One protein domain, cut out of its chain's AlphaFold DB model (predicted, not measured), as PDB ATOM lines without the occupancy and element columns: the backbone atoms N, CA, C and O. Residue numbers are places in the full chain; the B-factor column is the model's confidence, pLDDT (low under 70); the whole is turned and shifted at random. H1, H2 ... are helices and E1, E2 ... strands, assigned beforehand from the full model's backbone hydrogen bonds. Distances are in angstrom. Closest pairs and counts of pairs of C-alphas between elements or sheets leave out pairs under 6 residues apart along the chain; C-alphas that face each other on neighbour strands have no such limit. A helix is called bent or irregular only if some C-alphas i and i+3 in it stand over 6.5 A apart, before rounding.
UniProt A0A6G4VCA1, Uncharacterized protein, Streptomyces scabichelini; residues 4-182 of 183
ATOM      1  N   PHE A   4      69.653 -48.920  51.166       78.44
ATOM      2  CA  PHE A   4      68.930 -48.031  50.254       78.44
ATOM      3  C   PHE A   4      67.943 -47.079  50.963       78.44
ATOM      4  O   PHE A   4      67.898 -45.886  50.676       78.44
ATOM      5  N   GLU A   5      67.214 -47.553  51.972       80.69
ATOM      6  CA  GLU A   5      66.364 -46.716  52.828       80.69
ATOM      7  C   GLU A   5      67.188 -45.629  53.532       80.69
ATOM      8  O   GLU A   5      66.748 -44.483  53.631       80.69
ATOM      9  N   ARG A   6      68.406 -45.961  53.988       80.38
ATOM     10  CA  ARG A   6      69.314 -44.980  54.608       80.38
ATOM     11  C   ARG A   6      69.745 -43.908  53.617       80.38
ATOM     12  O   ARG A   6      69.788 -42.741  53.995       80.38
ATOM     13  N   LEU A   7      70.026 -44.287  52.370       81.75
ATOM     14  CA  LEU A   7      70.328 -43.340  51.298       81.75
ATOM     15  C   LEU A   7      69.160 -42.370  51.071       81.75
ATOM     16  O   LEU A   7      69.365 -41.158  51.067       81.75
ATOM     17  N   LEU A   8      67.930 -42.877  50.946       85.69
ATOM     18  CA  LEU A   8      66.755 -42.021  50.752       85.69
ATOM     19  C   LEU A   8      66.550 -41.052  51.927       85.69
ATOM     20  O   LEU A   8      66.213 -39.888  51.707       85.69
ATOM     21  N   HIS A   9      66.810 -41.499  53.159       86.31
ATOM     22  CA  HIS A   9      66.803 -40.635  54.340       86.31
ATOM     23  C   HIS A   9      67.930 -39.591  54.334       86.31
ATOM     24  O   HIS A   9      67.693 -38.451  54.730       86.31
ATOM     25  N   ALA A  10      69.136 -39.948  53.885       85.44
ATOM     26  CA  ALA A  10      70.251 -39.010  53.756       85.44
ATOM     27  C   ALA A  10      69.953 -37.919  52.715       85.44
ATOM     28  O   ALA A  10      70.176 -36.740  52.982       85.44
ATOM     29  N   LEU A  11      69.385 -38.299  51.567       87.25
ATOM     30  CA  LEU A  11      68.962 -37.370  50.516       87.25
ATOM     31  C   LEU A  11      67.832 -36.442  50.986       87.25
ATOM     32  O   LEU A  11      67.869 -35.241  50.716       87.25
ATOM     33  N   ASP A  12      66.853 -36.971  51.726       88.81
ATOM     34  CA  ASP A  12      65.791 -36.165  52.344       88.81
ATOM     35  C   ASP A  12      66.361 -35.165  53.359       88.81
ATOM     36  O   ASP A  12      66.102 -33.966  53.262       88.81
ATOM     37  N   GLY A  13      67.230 -35.626  54.264       87.12
ATOM     38  CA  GLY A  13      67.895 -34.777  55.255       87.12
ATOM     39  C   GLY A  13      68.813 -33.707  54.650       87.12
ATOM     40  O   GLY A  13      68.959 -32.631  55.228       87.12
ATOM     41  N   ALA A  14      69.393 -33.972  53.476       87.62
ATOM     42  CA  ALA A  14      70.169 -33.004  52.700       87.62
ATOM     43  C   ALA A  14      69.294 -32.010  51.912       87.62
ATOM     44  O   ALA A  14      69.801 -31.035  51.361       87.62
ATOM     45  N   GLY A  15      67.975 -32.221  51.872       87.50
ATOM     46  CA  GLY A  15      67.023 -31.304  51.254       87.50
ATOM     47  C   GLY A  15      66.714 -31.587  49.783       87.50
ATOM     48  O   GLY A  15      66.215 -30.685  49.110       87.50
ATOM     49  N   LEU A  16      66.942 -32.812  49.282       87.94
ATOM     50  CA  LEU A  16      66.607 -33.194  47.898       87.94
ATOM     51  C   LEU A  16      65.137 -32.908  47.557       87.94
ATOM     52  O   LEU A  16      64.812 -32.453  46.460       87.94
ATOM     53  N   TRP A  17      64.249 -33.130  48.525       87.19
ATOM     54  CA  TRP A  17      62.801 -33.019  48.358       87.19
ATOM     55  C   TRP A  17      62.221 -31.699  48.864       87.19
ATOM     56  O   TRP A  17      61.002 -31.589  48.973       87.19
ATOM     57  N   ARG A  18      63.052 -30.700  49.193       86.25
ATOM     58  CA  ARG A  18      62.599 -29.476  49.883       86.25
ATOM     59  C   ARG A  18      61.475 -28.729  49.150       86.25
ATOM     60  O   ARG A  18      60.640 -28.100  49.789       86.25
ATOM     61  N   ASP A  19      61.448 -28.841  47.821       84.56
ATOM     62  CA  ASP A  19      60.484 -28.178  46.937       84.56
ATOM     63  C   ASP A  19      59.378 -29.140  46.439       84.56
ATOM     64  O   ASP A  19      58.556 -28.795  45.588       84.56
ATOM     65  N   VAL A  20      59.335 -30.367  46.971       86.56
ATOM     66  CA  VAL A  20      58.353 -31.404  46.637       86.56
ATOM     67  C   VAL A  20      57.366 -31.559  47.794       86.56
ATOM     68  O   VAL A  20      57.742 -31.624  48.961       86.56
ATOM     69  N   SER A  21      56.066 -31.629  47.491       89.81
ATOM     70  CA  SER A  21      55.061 -31.835  48.539       89.81
ATOM     71  C   SER A  21      55.238 -33.195  49.218       89.81
ATOM     72  O   SER A  21      55.558 -34.187  48.566       89.81
ATOM     73  N   THR A  22      54.941 -33.278  50.517       88.56
ATOM     74  CA  THR A  22      55.141 -34.500  51.316       88.56
ATOM     75  C   THR A  22      54.483 -35.740  50.704       88.56
ATOM     76  O   THR A  22      55.078 -36.817  50.695       88.56
ATOM     77  N   ASP A  23      53.276 -35.608  50.148       90.62
ATOM     78  CA  ASP A  23      52.583 -36.734  49.509       90.62
ATOM     79  C   ASP A  23      53.295 -37.212  48.238       90.62
ATOM     80  O   ASP A  23      53.384 -38.421  48.000       90.62
ATOM     81  N   LYS A  24      53.862 -36.284  47.454       90.06
ATOM     82  CA  LYS A  24      54.690 -36.617  46.290       90.06
ATOM     83  C   LYS A  24      56.003 -37.258  46.726       90.06
ATOM     84  O   LYS A  24      56.345 -38.297  46.179       90.06
ATOM     85  N   THR A  25      56.671 -36.734  47.753       89.44
ATOM     86  CA  THR A  25      57.901 -37.327  48.305       89.44
ATOM     87  C   THR A  25      57.676 -38.774  48.742       89.44
ATOM     88  O   THR A  25      58.416 -39.664  48.333       89.44
ATOM     89  N   ARG A  26      56.585 -39.066  49.468       89.56
ATOM     90  CA  ARG A  26      56.236 -40.451  49.841       89.56
ATOM     91  C   ARG A  26      55.942 -41.346  48.634       89.56
ATOM     92  O   ARG A  26      56.147 -42.555  48.706       89.56
ATOM     93  N   ALA A  27      55.380 -40.803  47.556       90.44
ATOM     94  CA  ALA A  27      55.146 -41.563  46.329       90.44
ATOM     95  C   ALA A  27      56.458 -41.846  45.577       90.44
ATOM     96  O   ALA A  27      56.660 -42.977  45.141       90.44
ATOM     97  N   LEU A  28      57.358 -40.861  45.487       90.50
ATOM     98  CA  LEU A  28      58.686 -40.996  44.880       90.50
ATOM     99  C   LEU A  28      59.528 -42.031  45.630       90.50
ATOM    100  O   LEU A  28      60.004 -42.979  45.017       90.50
ATOM    101  N   ILE A  29      59.604 -41.924  46.960       87.56
ATOM    102  CA  ILE A  29      60.304 -42.896  47.814       87.56
ATOM    103  C   ILE A  29      59.759 -44.309  47.591       87.56
ATOM    104  O   ILE A  29      60.537 -45.237  47.425       87.56
ATOM    105  N   ARG A  30      58.432 -44.496  47.527       89.44
ATOM    106  CA  ARG A  30      57.844 -45.824  47.265       89.44
ATOM    107  C   ARG A  30      58.218 -46.387  45.895       89.44
ATOM    108  O   ARG A  30      58.477 -47.582  45.809       89.44
ATOM    109  N   ARG A  31      58.252 -45.553  44.849       90.44
ATOM    110  CA  ARG A  31      58.690 -45.969  43.505       90.44
ATOM    111  C   ARG A  31      60.151 -46.403  43.516       90.44
ATOM    112  O   ARG A  31      60.445 -47.527  43.120       90.44
ATOM    113  N   LEU A  32      61.021 -45.570  44.079       87.44
ATOM    114  CA  LEU A  32      62.445 -45.868  44.207       87.44
ATOM    115  C   LEU A  32      62.678 -47.156  45.012       87.44
ATOM    116  O   LEU A  32      63.411 -48.032  44.572       87.44
ATOM    117  N   MET A  33      61.972 -47.339  46.133       84.44
ATOM    118  CA  MET A  33      62.017 -48.565  46.951       84.44
ATOM    119  C   MET A  33      61.540 -49.821  46.213       84.44
ATOM    120  O   MET A  33      61.892 -50.927  46.610       84.44
ATOM    121  N   SER A  34      60.738 -49.664  45.159       86.00
ATOM    122  CA  SER A  34      60.319 -50.759  44.276       86.00
ATOM    123  C   SER A  34      61.251 -50.977  43.076       86.00
ATOM    124  O   SER A  34      60.910 -51.759  42.194       86.00
ATOM    125  N   GLY A  35      62.393 -50.280  43.026       82.56
ATOM    126  CA  GLY A  35      63.359 -50.354  41.926       82.56
ATOM    127  C   GLY A  35      62.935 -49.592  40.672       82.56
ATOM    128  O   GLY A  35      63.444 -49.868  39.595       82.56
ATOM    129  N   GLN A  36      61.979 -48.666  40.785       88.19
ATOM    130  CA  GLN A  36      61.511 -47.869  39.653       88.19
ATOM    131  C   GLN A  36      62.177 -46.501  39.621       88.19
ATOM    132  O   GLN A  36      62.223 -45.813  40.643       88.19
ATOM    133  N   ASP A  37      62.533 -46.059  38.420       91.50
ATOM    134  CA  ASP A  37      62.975 -44.694  38.168       91.50
ATOM    135  C   ASP A  37      61.891 -43.674  38.532       91.50
ATOM    136  O   ASP A  37      60.672 -43.914  38.429       91.50
ATOM    137  N   ALA A  38      62.341 -42.491  38.935       91.69
ATOM    138  CA  ALA A  38      61.469 -41.399  39.316       91.69
ATOM    139  C   ALA A  38      62.071 -40.050  38.915       91.69
ATOM    140  O   ALA A  38      63.210 -39.753  39.239       91.69
ATOM    141  N   ALA A  39      61.271 -39.201  38.272       90.69
ATOM    142  CA  ALA A  39      61.637 -37.828  37.936       90.69
ATOM    143  C   ALA A  39      60.708 -36.829  38.637       90.69
ATOM    144  O   ALA A  39      59.538 -37.122  38.914       90.69
ATOM    145  N   TRP A  40      61.228 -35.638  38.919       89.62
ATOM    146  CA  TRP A  40      60.509 -34.511  39.506       89.62
ATOM    147  C   TRP A  40      61.069 -33.187  38.965       89.62
ATOM    148  O   TRP A  40      62.070 -33.156  38.264       89.62
ATOM    149  N   ALA A  41      60.421 -32.060  39.273       82.88
ATOM    150  CA  ALA A  41      60.746 -30.772  38.644       82.88
ATOM    151  C   ALA A  41      62.197 -30.292  38.866       82.88
ATOM    152  O   ALA A  41      62.731 -29.517  38.077       82.88
ATOM    153  N   SER A  42      62.833 -30.718  39.957       80.81
ATOM    154  CA  SER A  42      64.202 -30.329  40.302       80.81
ATOM    155  C   SER A  42      65.242 -31.427  40.084       80.81
ATOM    156  O   SER A  42      66.404 -31.213  40.426       80.81
ATOM    157  N   GLY A  43      64.864 -32.583  39.527       89.19
ATOM    158  CA  GLY A  43      65.790 -33.701  39.396       89.19
ATOM    159  C   GLY A  43      65.143 -35.041  39.060       89.19
ATOM    160  O   GLY A  43      64.015 -35.133  38.576       89.19
ATOM    161  N   GLY A  44      65.883 -36.102  39.326       92.56
ATOM    162  CA  GLY A  44      65.443 -37.465  39.087       92.56
ATOM    163  C   GLY A  44      66.372 -38.460  39.756       92.56
ATOM    164  O   GLY A  44      67.468 -38.106  40.184       92.56
ATOM    165  N   ALA A  45      65.913 -39.695  39.874       92.69
ATOM    166  CA  ALA A  45      66.723 -40.815  40.292       92.69
ATOM    167  C   ALA A  45      66.403 -42.026  39.419       92.69
ATOM    168  O   ALA A  45      65.228 -42.332  39.186       92.69
ATOM    169  N   TRP A  46      67.455 -42.695  38.958       93.31
ATOM    170  CA  TRP A  46      67.378 -43.842  38.057       93.31
ATOM    171  C   TRP A  46      68.249 -44.959  38.582       93.31
ATOM    172  O   TRP A  46      69.336 -44.693  39.115       93.31
ATOM    173  N   ARG A  47      67.787 -46.194  38.409       90.56
ATOM    174  CA  ARG A  47      68.611 -47.360  38.707       90.56
ATOM    175  C   ARG A  47      69.885 -47.297  37.861       90.56
ATOM    176  O   ARG A  47      69.832 -47.001  36.673       90.56
ATOM    177  N   ALA A  48      71.014 -47.520  38.512       90.38
ATOM    178  CA  ALA A  48      72.343 -47.535  37.921       90.38
ATOM    179  C   ALA A  48      73.007 -48.847  38.347       90.38
ATOM    180  O   ALA A  48      73.865 -48.870  39.228       90.38
ATOM    181  N   ASP A  49      72.476 -49.937  37.802       90.38
ATOM    182  CA  ASP A  49      72.951 -51.297  38.032       90.38
ATOM    183  C   ASP A  49      74.146 -51.550  37.111       90.38
ATOM    184  O   ASP A  49      74.006 -51.551  35.891       90.38
ATOM    185  N   GLY A  50      75.336 -51.692  37.693       89.94
ATOM    186  CA  GLY A  50      76.561 -51.817  36.911       89.94
ATOM    187  C   GLY A  50      76.601 -53.065  36.019       89.94
ATOM    188  O   GLY A  50      77.262 -53.024  34.983       89.94
ATOM    189  N   GLU A  51      75.899 -54.148  36.382       91.31
ATOM    190  CA  GLU A  51      75.801 -55.344  35.533       91.31
ATOM    191  C   GLU A  51      74.952 -55.045  34.297       91.31
ATOM    192  O   GLU A  51      75.460 -55.168  33.183       91.31
ATOM    193  N   ASP A  52      73.732 -54.530  34.484       93.75
ATOM    194  CA  ASP A  52      72.851 -54.139  33.371       93.75
ATOM    195  C   ASP A  52      73.549 -53.137  32.431       93.75
ATOM    196  O   ASP A  52      73.490 -53.239  31.202       93.75
ATOM    197  N   LEU A  53      74.248 -52.151  33.005       94.88
ATOM    198  CA  LEU A  53      74.957 -51.137  32.231       94.88
ATOM    199  C   LEU A  53      76.098 -51.752  31.411       94.88
ATOM    200  O   LEU A  53      76.234 -51.419  30.231       94.88
ATOM    201  N   ALA A  54      76.878 -52.669  31.990       93.19
ATOM    202  CA  ALA A  54      77.929 -53.390  31.270       93.19
ATOM    203  C   ALA A  54      77.388 -54.352  30.199       93.19
ATOM    204  O   ALA A  54      78.089 -54.594  29.211       93.19
ATOM    205  N   ASP A  55      76.147 -54.814  30.362       93.69
ATOM    206  CA  ASP A  55      75.394 -55.645  29.417       93.69
ATOM    207  C   ASP A  55      74.653 -54.836  28.335       93.69
ATOM    208  O   ASP A  55      74.023 -55.408  27.446       93.69
ATOM    209  N   GLY A  56      74.812 -53.510  28.299       95.00
ATOM    210  CA  GLY A  56      74.396 -52.695  27.151       95.00
ATOM    211  C   GLY A  56      73.355 -51.626  27.460       95.00
ATOM    212  O   GLY A  56      72.974 -50.873  26.563       95.00
ATOM    213  N   ASP A  57      72.914 -51.501  28.713       96.31
ATOM    214  CA  ASP A  57      71.807 -50.603  29.063       96.31
ATOM    215  C   ASP A  57      72.219 -49.136  29.273       96.31
ATOM    216  O   ASP A  57      71.372 -48.300  29.600       96.31
ATOM    217  N   VAL A  58      73.481 -48.759  29.024       97.00
ATOM    218  CA  VAL A  58      73.955 -47.369  29.203       97.00
ATOM    219  C   VAL A  58      73.140 -46.379  28.377       97.00
ATOM    220  O   VAL A  58      72.742 -45.331  28.887       97.00
ATOM    221  N   GLU A  59      72.831 -46.699  27.120       97.56
ATOM    222  CA  GLU A  59      72.003 -45.824  26.283       97.56
ATOM    223  C   GLU A  59      70.587 -45.658  26.846       97.56
ATOM    224  O   GLU A  59      70.051 -44.546  26.852       97.56
ATOM    225  N   VAL A  60      69.981 -46.743  27.331       96.62
ATOM    226  CA  VAL A  60      68.625 -46.734  27.899       96.62
ATOM    227  C   VAL A  60      68.597 -45.904  29.180       96.62
ATOM    228  O   VAL A  60      67.749 -45.018  29.323       96.62
ATOM    229  N   TRP A  61      69.559 -46.141  30.070       96.19
ATOM    230  CA  TRP A  61      69.733 -45.416  31.323       96.19
ATOM    231  C   TRP A  61      69.909 -43.909  31.094       96.19
ATOM    232  O   TRP A  61      69.148 -43.107  31.642       96.19
ATOM    233  N   LEU A  62      70.828 -43.511  30.209       97.06
ATOM    234  CA  LEU A  62      71.058 -42.102  29.881       97.06
ATOM    235  C   LEU A  62      69.835 -41.445  29.225       97.06
ATOM    236  O   LEU A  62      69.464 -40.322  29.576       97.06
ATOM    237  N   ARG A  63      69.149 -42.139  28.307       96.44
ATOM    238  CA  ARG A  63      67.907 -41.627  27.696       96.44
ATOM    239  C   ARG A  63      66.796 -41.422  28.719       96.44
ATOM    240  O   ARG A  63      66.016 -40.479  28.569       96.44
ATOM    241  N   GLY A  64      66.754 -42.231  29.776       94.81
ATOM    242  CA  GLY A  64      65.856 -42.036  30.914       94.81
ATOM    243  C   GLY A  64      66.020 -40.669  31.593       94.81
ATOM    244  O   GLY A  64      65.060 -40.158  32.178       94.81
ATOM    245  N   MET A  65      67.196 -40.044  31.470       95.50
ATOM    246  CA  MET A  65      67.521 -38.739  32.054       95.50
ATOM    247  C   MET A  65      67.279 -37.551  31.121       95.50
ATOM    248  O   MET A  65      67.327 -36.410  31.579       95.50
ATOM    249  N   ALA A  66      67.011 -37.782  29.832       94.62
ATOM    250  CA  ALA A  66      67.014 -36.725  28.821       94.62
ATOM    251  C   ALA A  66      66.069 -35.559  29.165       94.62
ATOM    252  O   ALA A  66      66.457 -34.397  29.084       94.62
ATOM    253  N   ALA A  67      64.843 -35.848  29.616       93.75
ATOM    254  CA  ALA A  67      63.879 -34.795  29.937       93.75
ATOM    255  C   ALA A  67      64.326 -33.903  31.122       93.75
ATOM    256  O   ALA A  67      64.366 -32.687  30.945       93.75
ATOM    257  N   PRO A  68      64.727 -34.437  32.294       94.50
ATOM    258  CA  PRO A  68      65.284 -33.601  33.365       94.50
ATOM    259  C   PRO A  68      66.593 -32.873  33.013       94.50
ATOM    260  O   PRO A  68      66.873 -31.815  33.580       94.50
ATOM    261  N   LEU A  69      67.397 -33.412  32.093       95.88
ATOM    262  CA  LEU A  69      68.607 -32.747  31.600       95.88
ATOM    263  C   LEU A  69      68.281 -31.568  30.667       95.88
ATOM    264  O   LEU A  69      68.946 -30.532  30.755       95.88
ATOM    265  N   ASN A  70      67.203 -31.653  29.879       95.06
ATOM    266  CA  ASN A  70      66.714 -30.530  29.071       95.06
ATOM    267  C   ASN A  70      66.355 -29.318  29.943       95.06
ATOM    268  O   ASN A  70      66.697 -28.186  29.596       95.06
ATOM    269  N   ASP A  71      65.745 -29.547  31.111       93.12
ATOM    270  CA  ASP A  71      65.449 -28.488  32.089       93.12
ATOM    271  C   ASP A  71      66.723 -27.814  32.636       93.12
ATOM    272  O   ASP A  71      66.669 -26.708  33.177       93.12
ATOM    273  N   CYS A  72      67.877 -28.470  32.487       95.00
ATOM    274  CA  CYS A  72      69.197 -27.970  32.861       95.00
ATOM    275  C   CYS A  72      69.967 -27.353  31.679       95.00
ATOM    276  O   CYS A  72      71.131 -26.998  31.842       95.00
ATOM    277  N   GLY A  73      69.343 -27.233  30.502       96.25
ATOM    278  CA  GLY A  73      69.976 -26.710  29.290       96.25
ATOM    279  C   GLY A  73      70.836 -27.723  28.528       96.25
ATOM    280  O   GLY A  73      71.609 -27.318  27.661       96.25
ATOM    281  N   VAL A  74      70.717 -29.020  28.831       97.38
ATOM    282  CA  VAL A  74      71.445 -30.098  28.148       97.38
ATOM    283  C   VAL A  74      70.475 -30.897  27.283       97.38
ATOM    284  O   VAL A  74      69.695 -31.682  27.809       97.38
ATOM    285  N   ASP A  75      70.562 -30.723  25.963       97.25
ATOM    286  CA  ASP A  75      69.876 -31.583  24.992       97.25
ATOM    287  C   ASP A  75      70.707 -32.848  24.759       97.25
ATOM    288  O   ASP A  75      71.781 -32.800  24.148       97.25
ATOM    289  N   LEU A  76      70.266 -33.963  25.341       97.31
ATOM    290  CA  LEU A  76      71.034 -35.203  25.380       97.31
ATOM    291  C   LEU A  76      70.763 -36.072  24.142       97.31
ATOM    292  O   LEU A  76      69.662 -36.579  23.933       97.31
ATOM    293  N   THR A  77      71.812 -36.325  23.365       97.50
ATOM    294  CA  THR A  77      71.861 -37.284  22.259       97.50
ATOM    295  C   THR A  77      72.773 -38.441  22.642       97.50
ATOM    296  O   THR A  77      73.945 -38.229  22.948       97.50
ATOM    297  N   VAL A  78      72.247 -39.666  22.589       97.75
ATOM    298  CA  VAL A  78      72.991 -40.884  22.939       97.75
ATOM    299  C   VAL A  78      72.803 -41.947  21.866       97.75
ATOM    300  O   VAL A  78      71.668 -42.181  21.424       97.75
ATOM    301  N   ALA A  79      73.903 -42.591  21.490       97.88
ATOM    302  CA  ALA A  79      73.930 -43.740  20.598       97.88
ATOM    303  C   ALA A  79      74.984 -44.757  21.052       97.88
ATOM    304  O   ALA A  79      76.112 -44.387  21.363       97.88
ATOM    305  N   THR A  80      74.624 -46.031  21.062       97.69
ATOM    306  CA  THR A  80      75.544 -47.157  21.218       97.69
ATOM    307  C   THR A  80      76.169 -47.442  19.862       97.69
ATOM    308  O   THR A  80      75.472 -47.839  18.928       97.69
ATOM    309  N   ASP A  81      77.473 -47.208  19.741       96.38
ATOM    310  CA  ASP A  81      78.206 -47.414  18.487       96.38
ATOM    311  C   ASP A  81      78.622 -48.877  18.308       96.38
ATOM    312  O   ASP A  81      78.661 -49.383  17.186       96.38
ATOM    313  N   SER A  82      78.936 -49.550  19.416       95.19
ATOM    314  CA  SER A  82      79.211 -50.986  19.465       95.19
ATOM    315  C   SER A  82      78.852 -51.526  20.842       95.19
ATOM    316  O   SER A  82      79.415 -51.054  21.822       95.19
ATOM    317  N   GLY A  83      77.927 -52.478  20.928       93.50
ATOM    318  CA  GLY A  83      77.405 -53.047  22.171       93.50
ATOM    319  C   GLY A  83      78.085 -54.356  22.599       93.50
ATOM    320  O   GLY A  83      78.742 -55.011  21.792       93.50
ATOM    321  N   PRO A  84      77.894 -54.792  23.855       91.31
ATOM    322  CA  PRO A  84      78.548 -55.976  24.428       91.31
ATOM    323  C   PRO A  84      78.215 -57.309  23.742       91.31
ATOM    324  O   PRO A  84      78.951 -58.285  23.877       91.31
ATOM    325  N   PHE A  85      77.124 -57.354  22.978       89.81
ATOM    326  CA  PHE A  85      76.662 -58.554  22.278       89.81
ATOM    327  C   PHE A  85      76.840 -58.486  20.758       89.81
ATOM    328  O   PHE A  85      76.357 -59.372  20.046       89.81
ATOM    329  N   ASP A  86      77.525 -57.462  20.247       92.12
ATOM    330  CA  ASP A  86      77.774 -57.326  18.816       92.12
ATOM    331  C   ASP A  86      78.760 -58.390  18.309       92.12
ATOM    332  O   ASP A  86      79.738 -58.760  18.968       92.12
ATOM    333  N   GLU A  87      78.527 -58.883  17.093       88.31
ATOM    334  CA  GLU A  87      79.431 -59.844  16.463       88.31
ATOM    335  C   GLU A  87      80.802 -59.204  16.198       88.31
ATOM    336  O   GLU A  87      80.909 -58.150  15.569       88.31
ATOM    337  N   GLY A  88      81.872 -59.863  16.653       85.69
ATOM    338  CA  GLY A  88      83.236 -59.361  16.475       85.69
ATOM    339  C   GLY A  88      83.576 -58.164  17.363       85.69
ATOM    340  O   GLY A  88      84.468 -57.386  17.015       85.69
ATOM    341  N   LEU A  89      82.879 -58.016  18.494       89.81
ATOM    342  CA  LEU A  89      83.141 -56.973  19.473       89.81
ATOM    343  C   LEU A  89      84.631 -56.871  19.822       89.81
ATOM    344  O   LEU A  89      85.256 -57.838  20.249       89.81
ATOM    345  N   ALA A  90      85.178 -55.663  19.689       92.12
ATOM    346  CA  ALA A  90      86.493 -55.307  20.227       92.12
ATOM    347  C   ALA A  90      86.386 -54.387  21.456       92.12
ATOM    348  O   ALA A  90      87.296 -54.338  22.286       92.12
ATOM    349  N   ARG A  91      85.295 -53.620  21.550       94.19
ATOM    350  CA  ARG A  91      85.042 -52.640  22.608       94.19
ATOM    351  C   ARG A  91      83.563 -52.311  22.727       94.19
ATOM    352  O   ARG A  91      82.896 -52.172  21.706       94.19
ATOM    353  N   TYR A  92      83.094 -52.085  23.943       95.44
ATOM    354  CA  TYR A  92      81.806 -51.442  24.176       95.44
ATOM    355  C   TYR A  92      81.986 -49.922  24.074       95.44
ATOM    356  O   TYR A  92      82.856 -49.344  24.732       95.44
ATOM    357  N   THR A  93      81.237 -49.264  23.186       97.00
ATOM    358  CA  THR A  93      81.337 -47.818  22.952       97.00
ATOM    359  C   THR A  93      79.966 -47.170  22.855       97.00
ATOM    360  O   THR A  93      79.098 -47.621  22.107       97.00
ATOM    361  N   VAL A  94      79.808 -46.071  23.589       97.88
ATOM    362  CA  VAL A  94      78.618 -45.218  23.567       97.88
ATOM    363  C   VAL A  94      79.045 -43.791  23.245       97.88
ATOM    364  O   VAL A  94      79.941 -43.248  23.885       97.88
ATOM    365  N   THR A  95      78.388 -43.161  22.279       98.31
ATOM    366  CA  THR A  95      78.542 -41.742  21.976       98.31
ATOM    367  C   THR A  95      77.487 -40.913  22.705       98.31
ATOM    368  O   THR A  95      76.287 -41.138  22.546       98.31
ATOM    369  N   VAL A  96      77.935 -39.901  23.451       98.25
ATOM    370  CA  VAL A  96      77.103 -38.924  24.168       98.25
ATOM    371  C   VAL A  96      77.416 -37.524  23.642       98.25
ATOM    372  O   VAL A  96      78.546 -37.057  23.742       98.25
ATOM    373  N   ASN A  97      76.439 -36.846  23.037       97.62
ATOM    374  CA  ASN A  97      76.590 -35.518  22.418       97.62
ATOM    375  C   ASN A  97      77.824 -35.384  21.496       97.62
ATOM    376  O   ASN A  97      78.447 -34.326  21.415       97.62
ATOM    377  N   GLY A  98      78.167 -36.459  20.778       96.56
ATOM    378  CA  GLY A  98      79.320 -36.520  19.872       96.56
ATOM    379  C   GLY A  98      80.646 -36.923  20.531       96.56
ATOM    380  O   GLY A  98      81.633 -37.102  19.818       96.56
ATOM    381  N   THR A  99      80.683 -37.100  21.853       97.94
ATOM    382  CA  THR A  99      81.825 -37.664  22.584       97.94
ATOM    383  C   THR A  99      81.703 -39.182  22.638       97.94
ATOM    384  O   THR A  99      80.771 -39.694  23.250       97.94
ATOM    385  N   ALA A 100      82.649 -39.907  22.041       97.69
ATOM    386  CA  ALA A 100      82.710 -41.364  22.144       97.69
ATOM    387  C   ALA A 100      83.352 -41.794  23.474       97.69
ATOM    388  O   ALA A 100      84.505 -41.452  23.753       97.69
ATOM    389  N   LEU A 101      82.620 -42.577  24.263       96.50
ATOM    390  CA  LEU A 101      83.057 -43.170  25.522       96.50
ATOM    391  C   LEU A 101      83.380 -44.646  25.280       96.50
ATOM    392  O   LEU A 101      82.494 -45.433  24.945       96.50
ATOM    393  N   ASN A 102      84.651 -45.026  25.427       94.81
ATOM    394  CA  ASN A 102      85.065 -46.428  25.348       94.81
ATOM    395  C   ASN A 102      84.934 -47.039  26.745       94.81
ATOM    396  O   ASN A 102      85.813 -46.831  27.574       94.81
ATOM    397  N   LEU A 103      83.842 -47.759  26.994       94.50
ATOM    398  CA  LEU A 103      83.495 -48.226  28.336       94.50
ATOM    399  C   LEU A 103      84.362 -49.408  28.772       94.50
ATOM    400  O   LEU A 103      84.850 -49.433  29.891       94.50
ATOM    401  N   TYR A 104      84.623 -50.351  27.866       94.44
ATOM    402  CA  TYR A 104      85.678 -51.345  28.045       94.44
ATOM    403  C   TYR A 104      86.087 -51.976  26.715       94.44
ATOM    404  O   TYR A 104      85.359 -51.946  25.720       94.44
ATOM    405  N   THR A 105      87.269 -52.585  26.708       93.88
ATOM    406  CA  THR A 105      87.748 -53.467  25.636       93.88
ATOM    407  C   THR A 105      87.614 -54.921  26.064       93.88
ATOM    408  O   THR A 105      87.789 -55.206  27.245       93.88
ATOM    409  N   VAL A 106      87.363 -55.837  25.131       92.69
ATOM    410  CA  VAL A 106      87.295 -57.282  25.419       92.69
ATOM    411  C   VAL A 106      88.576 -58.001  25.003       92.69
ATOM    412  O   VAL A 106      89.317 -57.512  24.145       92.69
ATOM    413  N   ASP A 107      88.851 -59.152  25.614       91.06
ATOM    414  CA  ASP A 107      89.978 -60.005  25.245       91.06
ATOM    415  C   ASP A 107      89.779 -60.539  23.812       91.06
ATOM    416  O   ASP A 107      88.789 -61.222  23.540       91.06
ATOM    417  N   PRO A 108      90.713 -60.291  22.873       87.50
ATOM    418  CA  PRO A 108      90.636 -60.858  21.529       87.50
ATOM    419  C   PRO A 108      90.590 -62.395  21.495       87.50
ATOM    420  O   PRO A 108      90.160 -62.967  20.492       87.50
ATOM    421  N   ALA A 109      91.068 -63.070  22.548       88.06
ATOM    422  CA  ALA A 109      91.034 -64.524  22.685       88.06
ATOM    423  C   ALA A 109      89.720 -65.054  23.295       88.06
ATOM    424  O   ALA A 109      89.347 -66.192  23.004       88.06
ATOM    425  N   ASP A 110      89.012 -64.250  24.097       85.62
ATOM    426  CA  ASP A 110      87.656 -64.536  24.589       85.62
ATOM    427  C   ASP A 110      86.826 -63.235  24.630       85.62
ATOM    428  O   ASP A 110      86.859 -62.515  25.630       85.62
ATOM    429  N   PRO A 111      86.040 -62.939  23.575       80.19
ATOM    430  CA  PRO A 111      85.262 -61.699  23.454       80.19
ATOM    431  C   PRO A 111      84.199 -61.470  24.540       80.19
ATOM    432  O   PRO A 111      83.507 -60.459  24.508       80.19
ATOM    433  N   ARG A 112      84.040 -62.404  25.486       79.75
ATOM    434  CA  ARG A 112      83.140 -62.292  26.643       79.75
ATOM    435  C   ARG A 112      83.841 -61.776  27.899       79.75
ATOM    436  O   ARG A 112      83.190 -61.632  28.927       79.75
ATOM    437  N   VAL A 113      85.156 -61.571  27.848       86.06
ATOM    438  CA  VAL A 113      85.963 -61.159  28.999       86.06
ATOM    439  C   VAL A 113      86.422 -59.717  28.796       86.06
ATOM    440  O   VAL A 113      87.273 -59.469  27.940       86.06
ATOM    441  N   PRO A 114      85.890 -58.752  29.563       90.50
ATOM    442  CA  PRO A 114      86.432 -57.400  29.602       90.50
ATOM    443  C   PRO A 114      87.890 -57.394  30.094       90.50
ATOM    444  O   PRO A 114      88.259 -58.148  30.991       90.50
ATOM    445  N   LEU A 115      88.721 -56.526  29.512       91.94
ATOM    446  CA  LEU A 115      90.126 -56.299  29.892       91.94
ATOM    447  C   LEU A 115      90.299 -55.189  30.946       91.94
ATOM    448  O   LEU A 115      91.424 -54.761  31.198       91.94
ATOM    449  N   THR A 116      89.202 -54.689  31.512       86.56
ATOM    450  CA  THR A 116      89.214 -53.758  32.648       86.56
ATOM    451  C   THR A 116      88.962 -54.524  33.944       86.56
ATOM    452  O   THR A 116      88.315 -55.572  33.930       86.56
ATOM    453  N   ASP A 117      89.483 -54.002  35.052       82.62
ATOM    454  CA  ASP A 117      89.345 -54.617  36.373       82.62
ATOM    455  C   ASP A 117      87.894 -54.553  36.888       82.62
ATOM    456  O   ASP A 117      87.472 -55.452  37.616       82.62
ATOM    457  N   ASP A 118      87.128 -53.519  36.508       86.75
ATOM    458  CA  ASP A 118      85.743 -53.319  36.957       86.75
ATOM    459  C   ASP A 118      84.849 -52.691  35.860       86.75
ATOM    460  O   ASP A 118      84.549 -51.492  35.882       86.75
ATOM    461  N   PRO A 119      84.394 -53.494  34.877       87.81
ATOM    462  CA  PRO A 119      83.565 -53.000  33.775       87.81
ATOM    463  C   PRO A 119      82.206 -52.475  34.251       87.81
ATOM    464  O   PRO A 119      81.611 -51.631  33.582       87.81
ATOM    465  N   TRP A 120      81.717 -52.947  35.400       90.06
ATOM    466  CA  TRP A 120      80.448 -52.520  35.984       90.06
ATOM    467  C   TRP A 120      80.525 -51.075  36.474       90.06
ATOM    468  O   TRP A 120      79.644 -50.256  36.189       90.06
ATOM    469  N   MET A 121      81.611 -50.735  37.170       84.44
ATOM    470  CA  MET A 121      81.857 -49.369  37.625       84.44
ATOM    471  C   MET A 121      82.152 -48.431  36.454       84.44
ATOM    472  O   MET A 121      81.557 -47.352  36.398       84.44
ATOM    473  N   ASP A 122      82.981 -48.843  35.492       87.50
ATOM    474  CA  ASP A 122      83.332 -48.022  34.324       87.50
ATOM    475  C   ASP A 122      82.086 -47.656  33.495       87.50
ATOM    476  O   ASP A 122      81.886 -46.489  33.146       87.50
ATOM    477  N   CYS A 123      81.178 -48.619  33.275       92.62
ATOM    478  CA  CYS A 123      79.913 -48.394  32.560       92.62
ATOM    479  C   CYS A 123      78.926 -47.488  33.309       92.62
ATOM    480  O   CYS A 123      77.939 -47.048  32.722       92.62
ATOM    481  N   THR A 124      79.187 -47.173  34.578       90.88
ATOM    482  CA  THR A 124      78.362 -46.253  35.363       90.88
ATOM    483  C   THR A 124      79.030 -44.886  35.534       90.88
ATOM    484  O   THR A 124      78.388 -43.847  35.357       90.88
ATOM    485  N   VAL A 125      80.323 -44.864  35.872       90.81
ATOM    486  CA  VAL A 125      81.081 -43.647  36.192       90.81
ATOM    487  C   VAL A 125      81.361 -42.817  34.947       90.81
ATOM    488  O   VAL A 125      81.061 -41.625  34.953       90.81
ATOM    489  N   GLU A 126      81.891 -43.421  33.882       93.31
ATOM    490  CA  GLU A 126      82.299 -42.686  32.678       93.31
ATOM    491  C   GLU A 126      81.119 -41.961  32.007       93.31
ATOM    492  O   GLU A 126      81.229 -40.761  31.728       93.31
ATOM    493  N   PRO A 127      79.937 -42.588  31.815       95.62
ATOM    494  CA  PRO A 127      78.814 -41.868  31.230       95.62
ATOM    495  C   PRO A 127      78.231 -40.801  32.168       95.62
ATOM    496  O   PRO A 127      77.830 -39.733  31.700       95.62
ATOM    497  N   ALA A 128      78.224 -41.031  33.487       95.38
ATOM    498  CA  ALA A 128      77.818 -40.008  34.456       95.38
ATOM    499  C   ALA A 128      78.775 -38.801  34.467       95.38
ATOM    500  O   ALA A 128      78.311 -37.663  34.579       95.38
ATOM    501  N   ALA A 129      80.085 -39.033  34.307       94.94
ATOM    502  CA  ALA A 129      81.098 -37.984  34.187       94.94
ATOM    503  C   ALA A 129      80.824 -37.104  32.971       94.94
ATOM    504  O   ALA A 129      80.814 -35.876  33.065       94.94
ATOM    505  N   GLU A 130      80.534 -37.728  31.830       97.31
ATOM    506  CA  GLU A 130      80.248 -36.992  30.605       97.31
ATOM    507  C   GLU A 130      78.965 -36.159  30.729       97.31
ATOM    508  O   GLU A 130      78.936 -34.996  30.318       97.31
ATOM    509  N   VAL A 131      77.922 -36.684  31.383       97.25
ATOM    510  CA  VAL A 131      76.717 -35.896  31.701       97.25
ATOM    511  C   VAL A 131      77.048 -34.714  32.619       97.25
ATOM    512  O   VAL A 131      76.576 -33.603  32.368       97.25
ATOM    513  N   ASN A 132      77.885 -34.896  33.643       97.19
ATOM    514  CA  ASN A 132      78.298 -33.802  34.529       97.19
ATOM    515  C   ASN A 132      79.132 -32.742  33.813       97.19
ATOM    516  O   ASN A 132      78.896 -31.547  34.013       97.19
ATOM    517  N   ARG A 133      80.018 -33.147  32.898       97.50
ATOM    518  CA  ARG A 133      80.748 -32.232  32.017       97.50
ATOM    519  C   ARG A 133      79.790 -31.390  31.169       97.50
ATOM    520  O   ARG A 133      79.993 -30.179  31.038       97.50
ATOM    521  N   LEU A 134      78.739 -31.999  30.614       97.75
ATOM    522  CA  LEU A 134      77.705 -31.299  29.842       97.75
ATOM    523  C   LEU A 134      76.880 -30.342  30.715       97.75
ATOM    524  O   LEU A 134      76.675 -29.191  30.330       97.75
ATOM    525  N   LEU A 135      76.460 -30.777  31.905       97.00
ATOM    526  CA  LEU A 135      75.741 -29.943  32.877       97.00
ATOM    527  C   LEU A 135      76.572 -28.730  33.308       97.00
ATOM    528  O   LEU A 135      76.053 -27.613  33.376       97.00
ATOM    529  N   HIS A 136      77.867 -28.932  33.549       96.56
ATOM    530  CA  HIS A 136      78.799 -27.856  33.857       96.56
ATOM    531  C   HIS A 136      78.921 -26.869  32.688       96.56
ATOM    532  O   HIS A 136      78.812 -25.660  32.890       96.56
ATOM    533  N   ALA A 137      79.081 -27.368  31.457       97.25
ATOM    534  CA  ALA A 137      79.154 -26.532  30.259       97.25
ATOM    535  C   ALA A 137      77.863 -25.726  30.008       97.25
ATOM    536  O   ALA A 137      77.933 -24.604  29.506       97.25
ATOM    537  N   ALA A 138      76.702 -26.263  30.396       97.38
ATOM    538  CA  ALA A 138      75.416 -25.568  30.354       97.38
ATOM    539  C   ALA A 138      75.227 -24.541  31.494       97.38
ATOM    540  O   ALA A 138      74.236 -23.812  31.508       97.38
ATOM    541  N   GLY A 139      76.163 -24.461  32.448       97.19
ATOM    542  CA  GLY A 139      76.072 -23.572  33.609       97.19
ATOM    543  C   GLY A 139      75.079 -24.043  34.677       97.19
ATOM    544  O   GLY A 139      74.649 -23.238  35.502       97.19
ATOM    545  N   SER A 140      74.701 -25.325  34.663       95.38
ATOM    546  CA  SER A 140      73.804 -25.906  35.662       95.38
ATOM    547  C   SER A 140      74.513 -26.087  37.008       95.38
ATOM    548  O   SER A 140      75.680 -26.484  37.071       95.38
ATOM    549  N   ASP A 141      73.788 -25.854  38.103       94.06
ATOM    550  CA  ASP A 141      74.204 -26.180  39.473       94.06
ATOM    551  C   ASP A 141      73.876 -27.630  39.868       94.06
ATOM    552  O   ASP A 141      74.171 -28.062  40.986       94.06
ATOM    553  N   ARG A 142      73.248 -28.389  38.962       94.06
ATOM    554  CA  ARG A 142      72.886 -29.787  39.184       94.06
ATOM    555  C   ARG A 142      73.961 -30.732  38.669       94.06
ATOM    556  O   ARG A 142      74.623 -30.454  37.668       94.06
ATOM    557  N   ARG A 143      74.099 -31.871  39.341       96.06
ATOM    558  CA  ARG A 143      74.988 -32.975  38.959       96.06
ATOM    559  C   ARG A 143      74.256 -34.301  39.072       96.06
ATOM    560  O   ARG A 143      73.264 -34.404  39.792       96.06
ATOM    561  N   ILE A 144      74.767 -35.298  38.371       94.62
ATOM    562  CA  ILE A 144      74.520 -36.708  38.615       94.62
ATOM    563  C   ILE A 144      75.493 -37.177  39.695       94.62
ATOM    564  O   ILE A 144      76.708 -37.014  39.570       94.62
ATOM    565  N   ALA A 145      74.957 -37.767  40.756       92.88
ATOM    566  CA  ALA A 145      75.725 -38.524  41.735       92.88
ATOM    567  C   ALA A 145      75.314 -39.992  41.689       92.88
ATOM    568  O   ALA A 145      74.134 -40.303  41.524       92.88
ATOM    569  N   LEU A 146      76.288 -40.878  41.856       90.75
ATOM    570  CA  LEU A 146      76.106 -42.320  41.912       90.75
ATOM    571  C   LEU A 146      76.163 -42.767  43.370       90.75
ATOM    572  O   LEU A 146      77.073 -42.398  44.114       90.75
ATOM    573  N   PHE A 147      75.181 -43.556  43.782       86.88
ATOM    574  CA  PHE A 147      75.094 -44.116  45.120       86.88
ATOM    575  C   PHE A 147      74.941 -45.627  45.018       86.88
ATOM    576  O   PHE A 147      73.918 -46.111  44.537       86.88
ATOM    577  N   TRP A 148      75.925 -46.359  45.531       83.19
ATOM    578  CA  TRP A 148      75.926 -47.813  45.605       83.19
ATOM    579  C   TRP A 148      75.737 -48.237  47.058       83.19
ATOM    580  O   TRP A 148      76.690 -48.236  47.838       83.19
ATOM    581  N   PRO A 149      74.509 -48.580  47.473       62.34
ATOM    582  CA  PRO A 149      74.217 -49.044  48.828       62.34
ATOM    583  C   PRO A 149      74.814 -50.434  49.180       62.34
ATOM    584  O   PRO A 149      74.433 -51.011  50.199       62.34
ATOM    585  N   GLY A 150      75.765 -50.945  48.386       63.66
ATOM    586  CA  GLY A 150      76.505 -52.198  48.563       63.66
ATOM    587  C   GLY A 150      76.420 -53.085  47.316       63.66
ATOM    588  O   GLY A 150      75.325 -53.491  46.950       63.66
ATOM    589  N   GLY A 151      77.564 -53.405  46.698       68.44
ATOM    590  CA  GLY A 151      77.628 -54.102  45.400       68.44
ATOM    591  C   GLY A 151      77.665 -53.136  44.207       68.44
ATOM    592  O   GLY A 151      78.036 -51.976  44.376       68.44
ATOM    593  N   ASN A 152      77.299 -53.625  43.021       66.88
ATOM    594  CA  ASN A 152      77.175 -52.871  41.762       66.88
ATOM    595  C   ASN A 152      75.754 -52.317  41.517       66.88
ATOM    596  O   ASN A 152      75.579 -51.461  40.651       66.88
ATOM    597  N   ASP A 153      74.766 -52.728  42.316       76.94
ATOM    598  CA  ASP A 153      73.393 -52.212  42.269       76.94
ATOM    599  C   ASP A 153      73.328 -50.801  42.868       76.94
ATOM    600  O   ASP A 153      73.344 -50.611  44.090       76.94
ATOM    601  N   GLY A 154      73.267 -49.788  42.005       82.38
ATOM    602  CA  GLY A 154      73.274 -48.388  42.404       82.38
ATOM    603  C   GLY A 154      72.038 -47.601  41.997       82.38
ATOM    604  O   GLY A 154      71.139 -48.063  41.292       82.38
ATOM    605  N   PHE A 155      72.022 -46.347  42.435       88.00
ATOM    606  CA  PHE A 155      71.143 -45.316  41.909       88.00
ATOM    607  C   PHE A 155      71.957 -44.099  41.512       88.00
ATOM    608  O   PHE A 155      72.806 -43.611  42.257       88.00
ATOM    609  N   SER A 156      71.623 -43.574  40.347       92.50
ATOM    610  CA  SER A 156      72.028 -42.248  39.914       92.50
ATOM    611  C   SER A 156      70.987 -41.230  40.362       92.50
ATOM    612  O   SER A 156      69.790 -41.507  40.299       92.50
ATOM    613  N   VAL A 157      71.421 -40.062  40.829       93.75
ATOM    614  CA  VAL A 157      70.537 -38.979  41.271       93.75
ATOM    615  C   VAL A 157      70.969 -37.675  40.621       93.75
ATOM    616  O   VAL A 157      72.093 -37.229  40.833       93.75
ATOM    617  N   LEU A 158      70.054 -37.044  39.887       94.88
ATOM    618  CA  LEU A 158      70.172 -35.661  39.438       94.88
ATOM    619  C   LEU A 158      69.642 -34.734  40.532       94.88
ATOM    620  O   LEU A 158      68.465 -34.801  40.893       94.88
ATOM    621  N   GLY A 159      70.483 -33.829  41.020       93.56
ATOM    622  CA  GLY A 159      70.082 -32.828  42.006       93.56
ATOM    623  C   GLY A 159      71.121 -31.721  42.178       93.56
ATOM    624  O   GLY A 159      72.181 -31.783  41.556       93.56
ATOM    625  N   PRO A 160      70.833 -30.696  43.004       92.75
ATOM    626  CA  PRO A 160      71.791 -29.633  43.294       92.75
ATOM    627  C   PRO A 160      73.087 -30.200  43.883       92.75
ATOM    628  O   PRO A 160      73.043 -30.995  44.822       92.75
ATOM    629  N   GLU A 161      74.235 -29.755  43.375       92.25
ATOM    630  CA  GLU A 161      75.558 -30.279  43.743       92.25
ATOM    631  C   GLU A 161      75.796 -30.260  45.267       92.25
ATOM    632  O   GLU A 161      76.238 -31.248  45.853       92.25
ATOM    633  N   SER A 162      75.392 -29.184  45.947       91.44
ATOM    634  CA  SER A 162      75.517 -29.051  47.406       91.44
ATOM    635  C   SER A 162      74.701 -30.083  48.196       91.44
ATOM    636  O   SER A 162      75.186 -30.614  49.197       91.44
ATOM    637  N   VAL A 163      73.488 -30.400  47.735       90.62
ATOM    638  CA  VAL A 163      72.618 -31.423  48.337       90.62
ATOM    639  C   VAL A 163      73.253 -32.800  48.174       90.62
ATOM    640  O   VAL A 163      73.297 -33.580  49.125       90.62
ATOM    641  N   LEU A 164      73.785 -33.088  46.984       90.94
ATOM    642  CA  LEU A 164      74.428 -34.367  46.694       90.94
ATOM    643  C   LEU A 164      75.688 -34.563  47.545       90.94
ATOM    644  O   LEU A 164      75.850 -35.634  48.123       90.94
ATOM    645  N   HIS A 165      76.523 -33.530  47.714       89.25
ATOM    646  CA  HIS A 165      77.692 -33.587  48.606       89.25
ATOM    647  C   HIS A 165      77.311 -33.874  50.056       89.25
ATOM    648  O   HIS A 165      77.947 -34.701  50.714       89.25
ATOM    649  N   GLN A 166      76.262 -33.222  50.557       88.62
ATOM    650  CA  GLN A 166      75.790 -33.452  51.917       88.62
ATOM    651  C   GLN A 166      75.236 -34.874  52.094       88.62
ATOM    652  O   GLN A 166      75.525 -35.520  53.104       88.62
ATOM    653  N   ALA A 167      74.479 -35.378  51.116       86.62
ATOM    654  CA  ALA A 167      73.963 -36.741  51.141       86.62
ATOM    655  C   ALA A 167      75.094 -37.777  51.075       86.62
ATOM    656  O   ALA A 167      75.130 -38.680  51.906       86.62
ATOM    657  N   ALA A 168      76.060 -37.601  50.167       84.06
ATOM    658  CA  ALA A 168      77.220 -38.478  50.032       84.06
ATOM    659  C   ALA A 168      78.021 -38.572  51.339       84.06
ATOM    660  O   ALA A 168      78.320 -39.674  51.794       84.06
ATOM    661  N   ALA A 169      78.276 -37.440  52.006       82.25
ATOM    662  CA  ALA A 169      78.957 -37.419  53.301       82.25
ATOM    663  C   ALA A 169      78.202 -38.203  54.391       82.25
ATOM    664  O   ALA A 169      78.823 -38.849  55.234       82.25
ATOM    665  N   ALA A 170      76.866 -38.177  54.370       77.75
ATOM    666  CA  ALA A 170      76.041 -38.965  55.282       77.75
ATOM    667  C   ALA A 170      76.008 -40.462  54.912       77.75
ATOM    668  O   ALA A 170      75.881 -41.305  55.800       77.75
ATOM    669  N   THR A 171      76.141 -40.806  53.626       71.69
ATOM    670  CA  THR A 171      76.156 -42.190  53.127       71.69
ATOM    671  C   THR A 171      77.502 -42.886  53.341       71.69
ATOM    672  O   THR A 171      77.506 -44.032  53.776       71.69
ATOM    673  N   SER A 172      78.639 -42.207  53.140       64.19
ATOM    674  CA  SER A 172      79.984 -42.771  53.376       64.19
ATOM    675  C   SER A 172      80.255 -43.152  54.840       64.19
ATOM    676  O   SER A 172      81.237 -43.825  55.133       64.19
ATOM    677  N   ALA A 173      79.388 -42.742  55.770       55.88
ATOM    678  CA  ALA A 173      79.412 -43.170  57.168       55.88
ATOM    679  C   ALA A 173      78.740 -44.543  57.407       55.88
ATOM    680  O   ALA A 173      78.618 -44.974  58.556       55.88
ATOM    681  N   VAL A 174      78.259 -45.217  56.353       54.66
ATOM    682  CA  VAL A 174      77.548 -46.501  56.414       54.66
ATOM    683  C   VAL A 174      78.418 -47.606  55.804       54.66
ATOM    684  O   VAL A 174      78.779 -47.528  54.634       54.66
ATOM    685  N   ASP A 175      78.721 -48.650  56.583       53.31
ATOM    686  CA  ASP A 175      79.547 -49.788  56.145       53.31
ATOM    687  C   ASP A 175      79.055 -50.394  54.819       53.31
ATOM    688  O   ASP A 175      77.908 -50.836  54.713       53.31
ATOM    689  N   GLY A 176      79.949 -50.439  53.825       52.12
ATOM    690  CA  GLY A 176      79.723 -51.066  52.518       52.12
ATOM    691  C   GLY A 176      79.018 -50.197  51.474       52.12
ATOM    692  O   GLY A 176      78.934 -50.625  50.328       52.12
ATOM    693  N   ALA A 177      78.544 -48.997  51.829       57.09
ATOM    694  CA  ALA A 177      77.954 -48.063  50.875       57.09
ATOM    695  C   ALA A 177      79.011 -47.095  50.324       57.09
ATOM    696  O   ALA A 177      79.828 -46.556  51.073       57.09
ATOM    697  N   SER A 178      78.966 -46.829  49.023       59.28
ATOM    698  CA  SER A 178      79.821 -45.838  48.379       59.28
ATOM    699  C   SER A 178      78.974 -44.797  47.646       59.28
ATOM    700  O   SER A 178      77.896 -45.081  47.124       59.28
ATOM    701  N   ALA A 179      79.420 -43.545  47.695       61.59
ATOM    702  CA  ALA A 179      78.755 -42.418  47.062       61.59
ATOM    703  C   ALA A 179      79.811 -41.627  46.301       61.59
ATOM    704  O   ALA A 179      80.806 -41.193  46.884       61.59
ATOM    705  N   PHE A 180      79.595 -41.461  45.004       66.81
ATOM    706  CA  PHE A 180      80.524 -40.802  44.108       66.81
ATOM    707  C   PHE A 180      79.794 -39.683  43.389       66.81
ATOM    708  O   PHE A 180      78.843 -39.898  42.639       66.81
ATOM    709  N   ILE A 181      80.251 -38.463  43.640       68.19
ATOM    710  CA  ILE A 181      79.879 -37.318  42.820       68.19
ATOM    711  C   ILE A 181      80.950 -37.261  41.757       68.19
ATOM    712  O   ILE A 181      82.109 -36.962  42.048       68.19
ATOM    713  N   VAL A 182      80.567 -37.684  40.562       65.88
ATOM    714  CA  VAL A 182      81.483 -37.775  39.438       65.88
ATOM    715  C   VAL A 182      81.864 -36.337  39.041       65.88
ATOM    716  O   VAL A 182      80.959 -35.501  38.979       65.88
TER     717      VAL A 182
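This is residues 4 to 182 of the 183 residues of an uncharacterized protein of Streptomyces scabichelini (UniProt A0A6G4VCA1). Two helices, H3 and H5, are sandwiched between two antiparallel sheets: a larger one with H2 and H6 on its other face and H1 packed between those two helices, and a smaller one, curled like part of a barrel, whose other face is bare. The 179 printed residues include six named helices and nine named strands, in the order H1 H2 E1 E2 H3 H4 E3 E4 E5 E6 H5 E7 E8 H6 E9. The sheets run E1 E2 E8 E7 E9 and E3 E4 E5 E6; the class is mixed, helices and strands. The whole is compact, with a radius of gyration of the C-alphas of 16.3 A and spans of 53 by 36 by 24 A.

The larger sheet holds E1 (38 to 40), E2 (43 to 49), E8 (153 to 160, 22.7 A), E7 (142 to 148) and E9 (178 to 181), which ends at C-alpha 181 (79.879, -37.318, 42.820). The smaller holds E3 (78 to 82), E4 (91 to 96), E5 (99 to 107, 23.9 A) and E6 (110 to 114). H5 (119 to 137, 27.1 A) is the longest helix; H3 is 50 to 64, irregular, with C-alphas 55 and 58 8.4 A apart. H1 (4 to 13) begins at C-alpha 4 (68.930, -48.031, 50.254); H2 is 22 to 33, H4 66 to 70, H6 161 to 171.

In the larger sheet, N 46 and O 156 join E2 and E8 within hydrogen-bond range at 2.9 A, and N 145 and O 157 join E7 and E8, a hairpin, at 2.9 A. It has three layers, helices on both faces: H3 and H5 on one, H2 and H6 on the other. H5 lies over E8 and E7 at a height over the sheet of 8.9 A. E8, H6 and E9 form a split strand-helix-strand unit, two strands running the same way with E7 between them, its crossover right-handed. H3 and H5 touch, Gly 50 and Trp 120 having the closest C-alphas, 4.1 A, at a shallow tilt of 25 degrees, the same way; H5 does so with residues 119 to 127 alone. They lie on the same face of the smaller sheet, two layers. E3 to E6 form a meander, each strand the antiparallel neighbour of the one before; N 94 and O 101 of E4 and E5 are 3.1 A apart. H1 touches H6, Ala 10 and Ala 167 having the closest C-alphas, 5.1 A, and only grazes the larger sheet with residues 4 to 11; H4 grazes it with residues 67 to 69. Every O i to N i+4 pair is within hydrogen-bond range in H1, H2, H4 and H6; H3 has 7 of 11 and H5 13 of 15.

The farthest C-alphas, of Ser 21 and Ala 109, are 55.1 A apart. The printed part has no cut and no long link. Residues 149 to 152 and 172 to 182 have pLDDT under 70.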